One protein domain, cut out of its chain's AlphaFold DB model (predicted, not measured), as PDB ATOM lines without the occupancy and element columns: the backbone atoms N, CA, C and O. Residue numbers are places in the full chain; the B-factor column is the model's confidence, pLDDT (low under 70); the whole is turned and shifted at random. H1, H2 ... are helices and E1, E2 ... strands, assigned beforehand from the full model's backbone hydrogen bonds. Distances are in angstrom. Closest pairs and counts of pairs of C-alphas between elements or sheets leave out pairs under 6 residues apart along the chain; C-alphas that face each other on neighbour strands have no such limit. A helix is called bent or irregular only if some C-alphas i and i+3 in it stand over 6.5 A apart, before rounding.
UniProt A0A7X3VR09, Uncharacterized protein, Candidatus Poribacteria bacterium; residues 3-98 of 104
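Overview. This is residues 3 to 98 of the 104 residues of an uncharacterized protein of Candidatus Poribacteria bacterium (UniProt A0A7X3VR09). A strongly twisted antiparallel sheet of three strands makes the core, with two long bent strands, E1 and E3, running through the middle and the short E2 paired to one end of E3. The irregular helix H2 covers one face of this sheet at its other end, the small hairpin of E4 and E5 packs on E3 through E4, and short H1 lies out at the rim; a long tail, residues 80 to 98, leads from E5 to the same end of the domain as E2. The printed part has 96 residues, with two named helices and five named strands in the order H1 E1 E2 E3 H2 E4 E5; the sheet order is E1, E3, E2, and E4 and E5 form a second antiparallel sheet. The class is mixed, helices and strands, with 47 of the 96 residues in named elements, under half. The whole is compact, with a radius of gyration of the C-alphas of 13.7 A and spans of 39 by 30 by 26 A.

Along the chain. E3, residues 42 to 52, is 27.1 A long and bends by 56 degrees at residue 45; its C-alpha 42 is at (83.317, 89.574, 23.057). E1, residues 20 to 28, is 21.4 A long and bends by 61 degrees at residue 25. E2 is residues 35 to 37, 7.2 A. H2, residues 53 to 66, spans 13.6 A and is irregular: C-alphas 58 and 61 are 9.3 A apart. E4 is residues 69 to 71, 6.8 A, and E5 residues 77 to 79, 6.9 A, ending at C-alpha 79 (62.852, 80.701, 16.912). H1, residues 4 to 7, spans 5.6 A from C-alpha 4 at (76.357, 67.790, 8.728).

Arrangement. E3 is the inner strand, with staggered pairing. Its residues 46 to 52 pair with E1, antiparallel at 142 degrees, with N 23 and O 49 at 2.8 A. Its residues 42 to 46 pair with E2 in a hairpin at 138 degrees, with N 35 and O 46 at 2.8 A. H2 is on the sheet at a height of 9.8 A, over E1 and E3, along the strands at 3 degrees to E1 on the local plane. The closest C-alphas of E1 and H2, those of Cys 20 and Val 53, are 5.4 A apart. The closest C-alphas of E3 and E4, those of Ala 49 and Leu 70, are 4.9 A apart. E4 and E5 form a hairpin at 143 degrees, with N 70 and O 78 at 2.8 A. H1 is only just not on the three-stranded sheet, with 4 pairs of C-alphas within 10 A; its closest C-alpha to E3 is Tyr 7, 7.4 A from that of Ile 50. In H2, 4 of 10 O i to N i+4 pairs and 5 of 11 O i to N i+3 pairs are within hydrogen-bond range; H1 is too short for an i+4 pair.

Size, cuts and confidence. The C-alphas farthest apart, those of Glu 16 and Ala 94, are 40.3 A apart. The printed part has no cut. The link from H1 to E1, 12 residues, is long. The mean pLDDT of the printed part is 90.7, and residues 3 to 6 are under 70.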
ATOM      1  N   ASN A   3      79.592  65.306  11.142       57.03
ATOM      2  CA  ASN A   3      78.572  64.991  10.147       57.03
ATOM      3  C   ASN A   3      77.618  66.179  10.085       57.03
ATOM      4  O   ASN A   3      77.178  66.659  11.123       57.03
ATOM      5  N   ILE A   4      77.278  66.655   8.888       60.28
ATOM      6  CA  ILE A   4      76.357  67.790   8.728       60.28
ATOM      7  C   ILE A   4      74.994  67.538   9.401       60.28
ATOM      8  O   ILE A   4      74.384  68.467   9.929       60.28
ATOM      9  N   ASP A   5      74.603  66.263   9.506       62.66
ATOM     10  CA  ASP A   5      73.468  65.764  10.291       62.66
ATOM     11  C   ASP A   5      73.480  66.240  11.755       62.66
ATOM     12  O   ASP A   5      72.424  66.377  12.376       62.66
ATOM     13  N   ASP A   6      74.658  66.515  12.328       66.12
ATOM     14  CA  ASP A   6      74.792  66.996  13.703       66.12
ATOM     15  C   ASP A   6      74.269  68.429  13.877       66.12
ATOM     16  O   ASP A   6      73.810  68.762  14.972       66.12
ATOM     17  N   TYR A   7      74.272  69.246  12.817       70.38
ATOM     18  CA  TYR A   7      73.727  70.610  12.831       70.38
ATOM     19  C   TYR A   7      72.221  70.660  12.527       70.38
ATOM     20  O   TYR A   7      71.576  71.691  12.734       70.38
ATOM     21  N   GLY A   8      71.633  69.542  12.093       81.00
ATOM     22  CA  GLY A   8      70.204  69.419  11.825       81.00
ATOM     23  C   GLY A   8      69.787  70.016  10.480       81.00
ATOM     24  O   GLY A   8      70.420  69.771   9.459       81.00
ATOM     25  N   THR A   9      68.677  70.759  10.459       91.69
ATOM     26  CA  THR A   9      68.073  71.279   9.221       91.69
ATOM     27  C   THR A   9      68.260  72.784   9.049       91.69
ATOM     28  O   THR A   9      68.477  73.519  10.016       91.69
ATOM     29  N   CYS A  10      68.129  73.256   7.809       94.19
ATOM     30  CA  CYS A  10      68.303  74.660   7.439       94.19
ATOM     31  C   CYS A  10      67.432  75.595   8.293       94.19
ATOM     32  O   CYS A  10      66.222  75.399   8.419       94.19
ATOM     33  N   CYS A  11      68.027  76.655   8.838       95.38
ATOM     34  CA  CYS A  11      67.343  77.659   9.654       95.38
ATOM     35  C   CYS A  11      66.324  78.524   8.884       95.38
ATOM     36  O   CYS A  11      65.585  79.290   9.504       95.38
ATOM     37  N   VAL A  12      66.275  78.408   7.554       96.31
ATOM     38  CA  VAL A  12      65.342  79.131   6.670       96.31
ATOM     39  C   VAL A  12      64.226  78.211   6.172       96.31
ATOM     40  O   VAL A  12      63.041  78.472   6.398       96.31
ATOM     41  N   CYS A  13      64.587  77.124   5.483       95.62
ATOM     42  CA  CYS A  13      63.618  76.231   4.839       95.62
ATOM     43  C   CYS A  13      63.267  74.982   5.654       95.62
ATOM     44  O   CYS A  13      62.351  74.269   5.261       95.62
ATOM     45  N   GLU A  14      63.985  74.710   6.748       94.62
ATOM     46  CA  GLU A  14      63.809  73.531   7.613       94.62
ATOM     47  C   GLU A  14      64.073  72.182   6.926       94.62
ATOM     48  O   GLU A  14      63.865  71.138   7.541       94.62
ATOM     49  N   GLY A  15      64.579  72.204   5.691       92.56
ATOM     50  CA  GLY A  15      64.988  71.024   4.937       92.56
ATOM     51  C   GLY A  15      66.359  70.490   5.347       92.56
ATOM     52  O   GLY A  15      67.192  71.216   5.901       92.56
ATOM     53  N   GLU A  16      66.576  69.211   5.054       90.31
ATOM     54  CA  GLU A  16      67.881  68.553   5.156       90.31
ATOM     55  C   GLU A  16      68.913  69.242   4.254       90.31
ATOM     56  O   GLU A  16      68.567  69.909   3.274       90.31
ATOM     57  N   MET A  17      70.186  69.125   4.625       88.56
ATOM     58  CA  MET A  17      71.278  69.850   3.984       88.56
ATOM     59  C   MET A  17      72.428  68.895   3.703       88.56
ATOM     60  O   MET A  17      72.919  68.244   4.618       88.56
ATOM     61  N   GLU A  18      72.885  68.853   2.455       86.94
ATOM     62  CA  GLU A  18      74.148  68.195   2.097       86.94
ATOM     63  C   GLU A  18      75.338  69.148   2.272       86.94
ATOM     64  O   GLU A  18      76.418  68.741   2.694       86.94
ATOM     65  N   GLU A  19      75.109  70.440   2.017       89.50
ATOM     66  CA  GLU A  19      76.071  71.524   2.197       89.50
ATOM     67  C   GLU A  19      75.398  72.715   2.886       89.50
ATOM     68  O   GLU A  19      74.236  73.049   2.614       89.50
ATOM     69  N   CYS A  20      76.134  73.385   3.773       90.56
ATOM     70  CA  CYS A  20      75.622  74.526   4.517       90.56
ATOM     71  C   CYS A  20      76.674  75.613   4.746       90.56
ATOM     72  O   CYS A  20      77.868  75.340   4.861       90.56
ATOM     73  N   GLY A  21      76.192  76.844   4.885       89.56
ATOM     74  CA  GLY A  21      76.932  77.980   5.409       89.56
ATOM     75  C   GLY A  21      76.508  78.315   6.837       89.56
ATOM     76  O   GLY A  21      75.377  78.049   7.252       89.56
ATOM     77  N   LEU A  22      77.429  78.932   7.573       91.50
ATOM     78  CA  LEU A  22      77.185  79.502   8.892       91.50
ATOM     79  C   LEU A  22      77.030  81.015   8.754       91.50
ATOM     80  O   LEU A  22      77.918  81.681   8.225       91.50
ATOM     81  N   ILE A  23      75.917  81.550   9.247       93.88
ATOM     82  CA  ILE A  23      75.622  82.983   9.264       93.88
ATOM     83  C   ILE A  23      75.754  83.488  10.699       93.88
ATOM     84  O   ILE A  23      75.102  82.965  11.605       93.88
ATOM     85  N   GLN A  24      76.615  84.484  10.901       94.62
ATOM     86  CA  GLN A  24      76.754  85.217  12.160       94.62
ATOM     87  C   GLN A  24      75.828  86.429  12.119       94.62
ATOM     88  O   GLN A  24      75.871  87.189  11.159       94.62
ATOM     89  N   LEU A  25      75.001  86.596  13.145       95.25
ATOM     90  CA  LEU A  25      74.057  87.708  13.249       95.25
ATOM     91  C   LEU A  25      74.543  88.724  14.282       95.25
ATOM     92  O   LEU A  25      75.230  88.363  15.240       95.25
ATOM     93  N   ASP A  26      74.146  89.981  14.114       94.69
ATOM     94  CA  ASP A  26      74.582  91.142  14.904       94.69
ATOM     95  C   ASP A  26      73.898  91.277  16.280       94.69
ATOM     96  O   ASP A  26      74.034  92.292  16.967       94.69
ATOM     97  N   TYR A  27      73.181  90.244  16.720       96.06
ATOM     98  CA  TYR A  27      72.466  90.221  17.991       96.06
ATOM     99  C   TYR A  27      72.695  88.928  18.769       96.06
ATOM    100  O   TYR A  27      73.196  87.928  18.253       96.06
ATOM    101  N   LYS A  28      72.342  88.951  20.053       95.38
ATOM    102  CA  LYS A  28      72.604  87.856  20.981       95.38
ATOM    103  C   LYS A  28      71.612  86.706  20.861       95.38
ATOM    104  O   LYS A  28      70.429  86.902  20.587       95.38
ATOM    105  N   VAL A  29      72.097  85.514  21.185       92.69
ATOM    106  CA  VAL A  29      71.310  84.336  21.547       92.69
ATOM    107  C   VAL A  29      71.388  84.124  23.064       92.69
ATOM    108  O   VAL A  29      72.364  84.513  23.704       92.69
ATOM    109  N   GLU A  30      70.359  83.523  23.667       85.25
ATOM    110  CA  GLU A  30      70.340  83.251  25.116       85.25
ATOM    111  C   GLU A  30      71.406  82.230  25.553       85.25
ATOM    112  O   GLU A  30      71.777  82.179  26.725       85.25
ATOM    113  N   SER A  31      71.910  81.413  24.626       83.12
ATOM    114  CA  SER A  31      72.890  80.370  24.905       83.12
ATOM    115  C   SER A  31      74.336  80.879  24.872       83.12
ATOM    116  O   SER A  31      74.702  81.731  24.068       83.12
ATOM    117  N   GLU A  32      75.212  80.287  25.689       84.06
ATOM    118  CA  GLU A  32      76.667  80.562  25.692       84.06
ATOM    119  C   GLU A  32      77.433  79.774  24.611       84.06
ATOM    120  O   GLU A  32      78.568  79.337  24.793       84.06
ATOM    121  N   SER A  33      76.774  79.531  23.485       84.69
ATOM    122  CA  SER A  33      77.257  78.695  22.379       84.69
ATOM    123  C   SER A  33      77.198  79.406  21.030       84.69
ATOM    124  O   SER A  33      77.331  78.773  19.983       84.69
ATOM    125  N   GLY A  34      76.970  80.718  21.069       91.00
ATOM    126  CA  GLY A  34      76.983  81.585  19.907       91.00
ATOM    127  C   GLY A  34      78.397  81.908  19.431       91.00
ATOM    128  O   GLY A  34      79.383  81.352  19.912       91.00
ATOM    129  N   TRP A  35      78.516  82.847  18.499       94.62
ATOM    130  CA  TRP A  35      79.813  83.378  18.100       94.62
ATOM    131  C   TRP A  35      80.294  84.442  19.095       94.62
ATOM    132  O   TRP A  35      79.516  85.086  19.802       94.62
ATOM    133  N   GLY A  36      81.604  84.614  19.171       95.25
ATOM    134  CA  GLY A  36      82.259  85.600  20.017       95.25
ATOM    135  C   GLY A  36      83.590  86.002  19.406       95.25
ATOM    136  O   GLY A  36      83.956  85.540  18.323       95.25
ATOM    137  N   CYS A  37      84.329  86.862  20.096       96.19
ATOM    138  CA  CYS A  37      85.600  87.358  19.598       96.19
ATOM    139  C   CYS A  37      86.671  87.283  20.673       96.19
ATOM    140  O   CYS A  37      86.629  88.003  21.668       96.19
ATOM    141  N   VAL A  38      87.680  86.453  20.427       95.88
ATOM    142  CA  VAL A  38      88.841  86.331  21.316       95.88
ATOM    143  C   VAL A  38      89.679  87.611  21.359       95.88
ATOM    144  O   VAL A  38      90.263  87.908  22.394       95.88
ATOM    145  N   GLN A  39      89.701  88.387  20.270       95.88
ATOM    146  CA  GLN A  39      90.519  89.595  20.142       95.88
ATOM    147  C   GLN A  39      90.025  90.727  21.050       95.88
ATOM    148  O   GLN A  39      90.804  91.298  21.808       95.88
ATOM    149  N   CYS A  40      88.725  91.038  21.009       96.19
ATOM    150  CA  CYS A  40      88.136  92.082  21.852       96.19
ATOM    151  C   CYS A  40      87.463  91.555  23.129       96.19
ATOM    152  O   CYS A  40      86.907  92.341  23.895       96.19
ATOM    153  N   GLY A  41      87.509  90.241  23.369       95.88
ATOM    154  CA  GLY A  41      86.875  89.599  24.523       95.88
ATOM    155  C   GLY A  41      85.345  89.549  24.446       95.88
ATOM    156  O   GLY A  41      84.690  89.438  25.483       95.88
ATOM    157  N   LEU A  42      84.764  89.651  23.247       96.25
ATOM    158  CA  LEU A  42      83.317  89.574  23.057       96.25
ATOM    159  C   LEU A  42      82.814  88.165  23.444       96.25
ATOM    160  O   LEU A  42      83.325  87.185  22.888       96.25
ATOM    161  N   PRO A  43      81.829  88.036  24.359       95.25
ATOM    162  CA  PRO A  43      81.340  86.738  24.829       95.25
ATOM    163  C   PRO A  43      80.780  85.843  23.715       95.25
ATOM    164  O   PRO A  43      80.313  86.335  22.691       95.25
ATOM    165  N   MET A  44      80.754  84.527  23.951       94.69
ATOM    166  CA  MET A  44      80.214  83.500  23.036       94.69
ATOM    167  C   MET A  44      78.676  83.477  23.026       94.69
ATOM    168  O   MET A  44      78.044  82.469  23.334       94.69
ATOM    169  N   GLN A  45      78.064  84.619  22.731       95.38
ATOM    170  CA  GLN A  45      76.615  84.824  22.801       95.38
ATOM    171  C   GLN A  45      76.036  85.401  21.508       95.38
ATOM    172  O   GLN A  45      74.861  85.734  21.481       95.38
ATOM    173  N   GLY A  46      76.818  85.533  20.440       96.44
ATOM    174  CA  GLY A  46      76.337  86.024  19.152       96.44
ATOM    175  C   GLY A  46      75.487  84.981  18.444       96.44
ATOM    176  O   GLY A  46      75.880  83.821  18.339       96.44
ATOM    177  N   ALA A  47      74.315  85.367  17.959       96.12
ATOM    178  CA  ALA A  47      73.408  84.441  17.304       96.12
ATOM    179  C   ALA A  47      74.024  83.871  16.017       96.12
ATOM    180  O   ALA A  47      74.645  84.579  15.224       96.12
ATOM    181  N   ILE A  48      73.842  82.565  15.826       95.19
ATOM    182  CA  ILE A  48      74.303  81.821  14.654       95.19
ATOM    183  C   ILE A  48      73.093  81.168  13.986       95.19
ATOM    184  O   ILE A  48      72.215  80.643  14.672       95.19
ATOM    185  N   ALA A  49      73.080  81.125  12.657       94.81
ATOM    186  CA  ALA A  49      72.173  80.287  11.879       94.81
ATOM    187  C   ALA A  49      72.955  79.402  10.904       94.81
ATOM    188  O   ALA A  49      73.948  79.839  10.326       94.81
ATOM    189  N   ILE A  50      72.490  78.168  10.697       93.69
ATOM    190  CA  ILE A  50      73.009  77.281   9.651       93.69
ATOM    191  C   ILE A  50      72.014  77.263   8.498       93.69
ATOM    192  O   ILE A  50      70.819  77.038   8.690       93.69
ATOM    193  N   VAL A  51      72.498  77.525   7.291       94.56
ATOM    194  CA  VAL A  51      71.663  77.731   6.106       94.56
ATOM    195  C   VAL A  51      72.189  76.856   4.976       94.56
ATOM    196  O   VAL A  51      73.392  76.827   4.738       94.56
ATOM    197  N   CYS A  52      71.312  76.149   4.261       93.81
ATOM    198  CA  CYS A  52      71.736  75.404   3.076       93.81
ATOM    199  C   CYS A  52      72.197  76.351   1.966       93.81
ATOM    200  O   CYS A  52      71.669  77.460   1.837       93.81
ATOM    201  N   VAL A  53      73.129  75.889   1.131       92.44
ATOM    202  CA  VAL A  53      73.637  76.659  -0.023       92.44
ATOM    203  C   VAL A  53      72.484  77.184  -0.886       92.44
ATOM    204  O   VAL A  53      72.426  78.364  -1.204       92.44
ATOM    205  N   ASP A  54      71.474  76.349  -1.118       93.94
ATOM    206  CA  ASP A  54      70.253  76.701  -1.841       93.94
ATOM    207  C   ASP A  54      69.515  77.934  -1.291       93.94
ATOM    208  O   ASP A  54      69.019  78.758  -2.058       93.94
ATOM    209  N   CYS A  55      69.370  78.043   0.035       95.38
ATOM    210  CA  CYS A  55      68.723  79.202   0.654       95.38
ATOM    211  C   CYS A  55      69.652  80.411   0.641       95.38
ATOM    212  O   CYS A  55      69.188  81.514   0.371       95.38
ATOM    213  N   TYR A  56      70.945  80.200   0.889       92.94
ATOM    214  CA  TYR A  56      71.945  81.258   0.812       92.94
ATOM    215  C   TYR A  56      71.935  81.933  -0.571       92.94
ATOM    216  O   TYR A  56      71.764  83.148  -0.667       92.94
ATOM    217  N   ASP A  57      71.969  81.138  -1.642       92.38
ATOM    218  CA  ASP A  57      71.979  81.628  -3.022       92.38
ATOM    219  C   ASP A  57      70.659  82.303  -3.421       92.38
ATOM    220  O   ASP A  57      70.660  83.351  -4.070       92.38
ATOM    221  N   LYS A  58      69.510  81.733  -3.024       91.75
ATOM    222  CA  LYS A  58      68.182  82.287  -3.360       91.75
ATOM    223  C   LYS A  58      67.891  83.603  -2.645       91.75
ATOM    224  O   LYS A  58      67.216  84.461  -3.213       91.75
ATOM    225  N   CYS A  59      68.346  83.751  -1.404       86.44
ATOM    226  CA  CYS A  59      68.102  84.956  -0.614       86.44
ATOM    227  C   CYS A  59      69.118  86.068  -0.910       86.44
ATOM    228  O   CYS A  59      68.818  87.244  -0.674       86.44
ATOM    229  N   GLY A  60      70.299  85.720  -1.434       79.75
ATOM    230  CA  GLY A  60      71.372  86.672  -1.696       79.75
ATOM    231  C   GLY A  60      71.747  87.462  -0.437       79.75
ATOM    232  O   GLY A  60      71.821  86.910   0.658       79.75
ATOM    233  N   GLY A  61      71.931  88.779  -0.575       74.38
ATOM    234  CA  GLY A  61      72.304  89.668   0.535       74.38
ATOM    235  C   GLY A  61      71.241  89.869   1.625       74.38
ATOM    236  O   GLY A  61      71.535  90.530   2.611       74.38
ATOM    237  N   ASN A  62      70.033  89.311   1.476       87.75
ATOM    238  CA  ASN A  62      68.925  89.483   2.428       87.75
ATOM    239  C   ASN A  62      68.633  88.204   3.229       87.75
ATOM    240  O   ASN A  62      67.501  87.984   3.665       87.75
ATOM    241  N   ILE A  63      69.616  87.309   3.373       91.50
ATOM    242  CA  ILE A  63      69.418  86.029   4.064       91.50
ATOM    243  C   ILE A  63      68.937  86.216   5.507       91.50
ATOM    244  O   ILE A  63      68.103  85.438   5.965       91.50
ATOM    245  N   GLU A  64      69.390  87.267   6.191       91.94
ATOM    246  CA  GLU A  64      69.065  87.533   7.596       91.94
ATOM    247  C   GLU A  64      67.559  87.679   7.846       91.94
ATOM    248  O   GLU A  64      67.033  87.104   8.799       91.94
ATOM    249  N   ASP A  65      66.840  88.339   6.935       91.88
ATOM    250  CA  ASP A  65      65.386  88.534   7.026       91.88
ATOM    251  C   ASP A  65      64.585  87.242   6.808       91.88
ATOM    252  O   ASP A  65      63.387  87.185   7.092       91.88
ATOM    253  N   GLN A  66      65.225  86.202   6.269       95.69
ATOM    254  CA  GLN A  66      64.594  84.918   5.959       95.69
ATOM    255  C   GLN A  66      64.866  83.857   7.034       95.69
ATOM    256  O   GLN A  66      64.250  82.786   7.013       95.69
ATOM    257  N   ILE A  67      65.774  84.129   7.975       96.12
ATOM    258  CA  ILE A  67      66.114  83.201   9.054       96.12
ATOM    259  C   ILE A  67      64.938  83.110  10.028       96.12
ATOM    260  O   ILE A  67      64.507  84.093  10.625       96.12
ATOM    261  N   LYS A  68      64.432  81.890  10.214       96.44
ATOM    262  CA  LYS A  68      63.347  81.587  11.158       96.44
ATOM    263  C   LYS A  68      63.870  81.050  12.480       96.44
ATOM    264  O   LYS A  68      63.212  81.205  13.509       96.44
ATOM    265  N   TYR A  69      65.040  80.418  12.447       95.62
ATOM    266  CA  TYR A  69      65.630  79.752  13.597       95.62
ATOM    267  C   TYR A  69      67.094  80.122  13.806       95.62
ATOM    268  O   TYR A  69      67.855  80.306  12.863       95.62
ATOM    269  N   LEU A  70      67.497  80.143  15.064       94.81
ATOM    270  CA  LEU A  70      68.875  80.279  15.508       94.81
ATOM    271  C   LEU A  70      69.350  78.956  16.074       94.81
ATOM    272  O   LEU A  70      68.560  78.219  16.663       94.81
ATOM    273  N   MET A  71      70.639  78.688  15.950       92.56
ATOM    274  CA  MET A  71      71.274  77.579  16.643       92.56
ATOM    275  C   MET A  71      71.262  77.835  18.151       92.56
ATOM    276  O   MET A  71      71.535  78.941  18.611       92.56
ATOM    277  N   ASN A  72      70.959  76.791  18.917       89.31
ATOM    278  CA  ASN A  72      71.057  76.783  20.372       89.31
ATOM    279  C   ASN A  72      71.970  75.628  20.786       89.31
ATOM    280  O   ASN A  72      71.535  74.481  20.899       89.31
ATOM    281  N   GLY A  73      73.253  75.929  20.974       84.31
ATOM    282  CA  GLY A  73      74.265  74.895  21.164       84.31
ATOM    283  C   GLY A  73      74.661  74.220  19.857       84.31
ATOM    284  O   GLY A  73      74.384  74.706  18.766       84.31
ATOM    285  N   ILE A  74      75.316  73.069  19.998       75.12
ATOM    286  CA  ILE A  74      75.716  72.225  18.864       75.12
ATOM    287  C   ILE A  74      74.486  71.545  18.253       75.12
ATOM    288  O   ILE A  74      74.387  71.418  17.039       75.12
ATOM    289  N   LYS A  75      73.539  71.124  19.103       73.56
ATOM    290  CA  LYS A  75      72.318  70.415  18.715       73.56
ATOM    291  C   LYS A  75      71.117  71.141  19.298       73.56
ATOM    292  O   LYS A  75      70.849  71.033  20.492       73.56
ATOM    293  N   GLY A  76      70.396  71.870  18.459       84.50
ATOM    294  CA  GLY A  76      69.200  72.586  18.882       84.50
ATOM    295  C   GLY A  76      68.964  73.836  18.062       84.50
ATOM    296  O   GLY A  76      69.901  74.460  17.567       84.50
ATOM    297  N   ARG A  77      67.691  74.199  17.925       90.75
ATOM    298  CA  ARG A  77      67.275  75.428  17.265       90.75
ATOM    299  C   ARG A  77      66.180  76.107  18.068       90.75
ATOM    300  O   ARG A  77      65.311  75.428  18.613       90.75
ATOM    301  N   ILE A  78      66.222  77.429  18.131       92.81
ATOM    302  CA  ILE A  78      65.181  78.255  18.746       92.81
ATOM    303  C   ILE A  78      64.646  79.250  17.716       92.81
ATOM    304  O   ILE A  78      65.392  79.629  16.815       92.81
ATOM    305  N   PRO A  79      63.376  79.673  17.801       95.31
ATOM    306  CA  PRO A  79      62.852  80.701  16.912       95.31
ATOM    307  C   PRO A  79      63.655  81.998  17.024       95.31
ATOM    308  O   PRO A  79      64.109  82.361  18.111       95.31
ATOM    309  N   VAL A  80      63.798  82.717  15.912       95.56
ATOM    310  CA  VAL A  80      64.351  84.074  15.933       95.56
ATOM    311  C   VAL A  80      63.461  84.967  16.805       95.56
ATOM    312  O   VAL A  80      62.246  85.008  16.588       95.56
ATOM    313  N   PRO A  81      64.027  85.696  17.784       94.19
ATOM    314  CA  PRO A  81      63.249  86.630  18.577       94.19
ATOM    315  C   PRO A  81      62.761  87.808  17.712       94.19
ATOM    316  O   PRO A  81      63.448  88.210  16.759       94.19
ATOM    317  N   PRO A  82      61.604  88.404  18.063       94.31
ATOM    318  CA  PRO A  82      61.154  89.665  17.478       94.31
ATOM    319  C   PRO A  82      62.249  90.734  17.540       94.31
ATOM    320  O   PRO A  82      63.046  90.744  18.479       94.31
ATOM    321  N   VAL A  83      62.290  91.631  16.550       92.88
ATOM    322  CA  VAL A  83      63.350  92.648  16.403       92.88
ATOM    323  C   VAL A  83      63.480  93.507  17.660       92.88
ATOM    324  O   VAL A  83      64.587  93.769  18.118       92.88
ATOM    325  N   GLU A  84      62.356  93.874  18.269       95.62
ATOM    326  CA  GLU A  84      62.282  94.658  19.502       95.62
ATOM    327  C   GLU A  84      62.909  93.973  20.727       95.62
ATOM    328  O   GLU A  84      63.233  94.645  21.702       95.62
ATOM    329  N   ASN A  85      63.100  92.653  20.673       94.50
ATOM    330  CA  ASN A  85      63.696  91.855  21.744       94.50
ATOM    331  C   ASN A  85      65.154  91.466  21.449       94.50
ATOM    332  O   ASN A  85      65.765  90.743  22.237       94.50
ATOM    333  N   ARG A  86      65.721  91.905  20.318       95.00
ATOM    334  CA  ARG A  86      67.113  91.613  19.958       95.00
ATOM    335  C   ARG A  86      68.055  92.504  20.756       95.00
ATOM    336  O   ARG A  86      67.898  93.720  20.812       95.00
ATOM    337  N   ILE A  87      69.056  91.880  21.368       95.75
ATOM    338  CA  ILE A  87      70.122  92.581  22.087       95.75
ATOM    339  C   ILE A  87      71.339  92.645  21.163       95.75
ATOM    340  O   ILE A  87      71.785  91.575  20.756       95.75
ATOM    341  N   PRO A  88      71.905  93.826  20.860       96.31
ATOM    342  CA  PRO A  88      73.090  93.933  20.006       96.31
ATOM    343  C   PRO A  88      74.287  93.111  20.513       96.31
ATOM    344  O   PRO A  88      74.497  92.966  21.726       96.31
ATOM    345  N   HIS A  89      75.084  92.592  19.578       96.56
ATOM    346  CA  HIS A  89      76.289  91.799  19.832       96.56
ATOM    347  C   HIS A  89      77.458  92.289  18.971       96.56
ATOM    348  O   HIS A  89      77.832  91.684  17.972       96.56
ATOM    349  N   GLU A  90      78.015  93.434  19.357       94.94
ATOM    350  CA  GLU A  90      78.961  94.187  18.532       94.94
ATOM    351  C   GLU A  90      80.414  94.035  19.000       94.94
ATOM    352  O   GLU A  90      80.713  93.992  20.197       94.94
ATOM    353  N   HIS A  91      81.344  94.015  18.044       94.31
ATOM    354  CA  HIS A  91      82.777  94.075  18.316       94.31
ATOM    355  C   HIS A  91      83.189  95.424  18.917       94.31
ATOM    356  O   HIS A  91      82.759  96.484  18.464       94.31
ATOM    357  N   ASN A  92      84.150  95.407  19.846       94.81
ATOM    358  CA  ASN A  92      84.890  96.618  20.197       94.81
ATOM    359  C   ASN A  92      86.056  96.817  19.220       94.81
ATOM    360  O   ASN A  92      87.183  96.405  19.501       94.81
ATOM    361  N   LEU A  93      85.784  97.465  18.084       93.94
ATOM    362  CA  LEU A  93      86.745  97.670  16.989       93.94
ATOM    363  C   LEU A  93      88.031  98.405  17.412       93.94
ATOM    364  O   LEU A  93      89.072  98.239  16.780       93.94
ATOM    365  N   ALA A  94      88.017  99.164  18.512       94.31
ATOM    366  CA  ALA A  94      89.227  99.804  19.042       94.31
ATOM    367  C   ALA A  94      90.292  98.792  19.512       94.31
ATOM    368  O   ALA A  94      91.459  99.147  19.649       94.31
ATOM    369  N   LEU A  95      89.903  97.536  19.755       93.75
ATOM    370  CA  LEU A  95      90.793  96.449  20.183       93.75
ATOM    371  C   LEU A  95      91.238  95.536  19.029       93.75
ATOM    372  O   LEU A  95      91.931  94.546  19.268       93.75
ATOM    373  N   HIS A  96      90.838  95.846  17.795       93.19
ATOM    374  CA  HIS A  96      91.116  95.056  16.597       93.19
ATOM    375  C   HIS A  96      92.185  95.741  15.718       93.19
ATOM    376  O   HIS A  96      91.845  96.686  15.003       93.19
ATOM    377  N   PRO A  97      93.468  95.316  15.769       92.19
ATOM    378  CA  PRO A  97      94.578  95.921  15.023       92.19
ATOM    379  C   PRO A  97      94.331  96.031  13.518       92.19
ATOM    380  O   PRO A  97      94.739  97.012  12.903       92.19
ATOM    381  N   GLU A  98      93.597  95.081  12.940       90.44
ATOM    382  CA  GLU A  98      93.264  95.035  11.517       90.44
ATOM    383  C   GLU A  98      92.451  96.246  11.022       90.44
ATOM    384  O   GLU A  98      92.418  96.501   9.821       90.44
TER     385      GLU A  98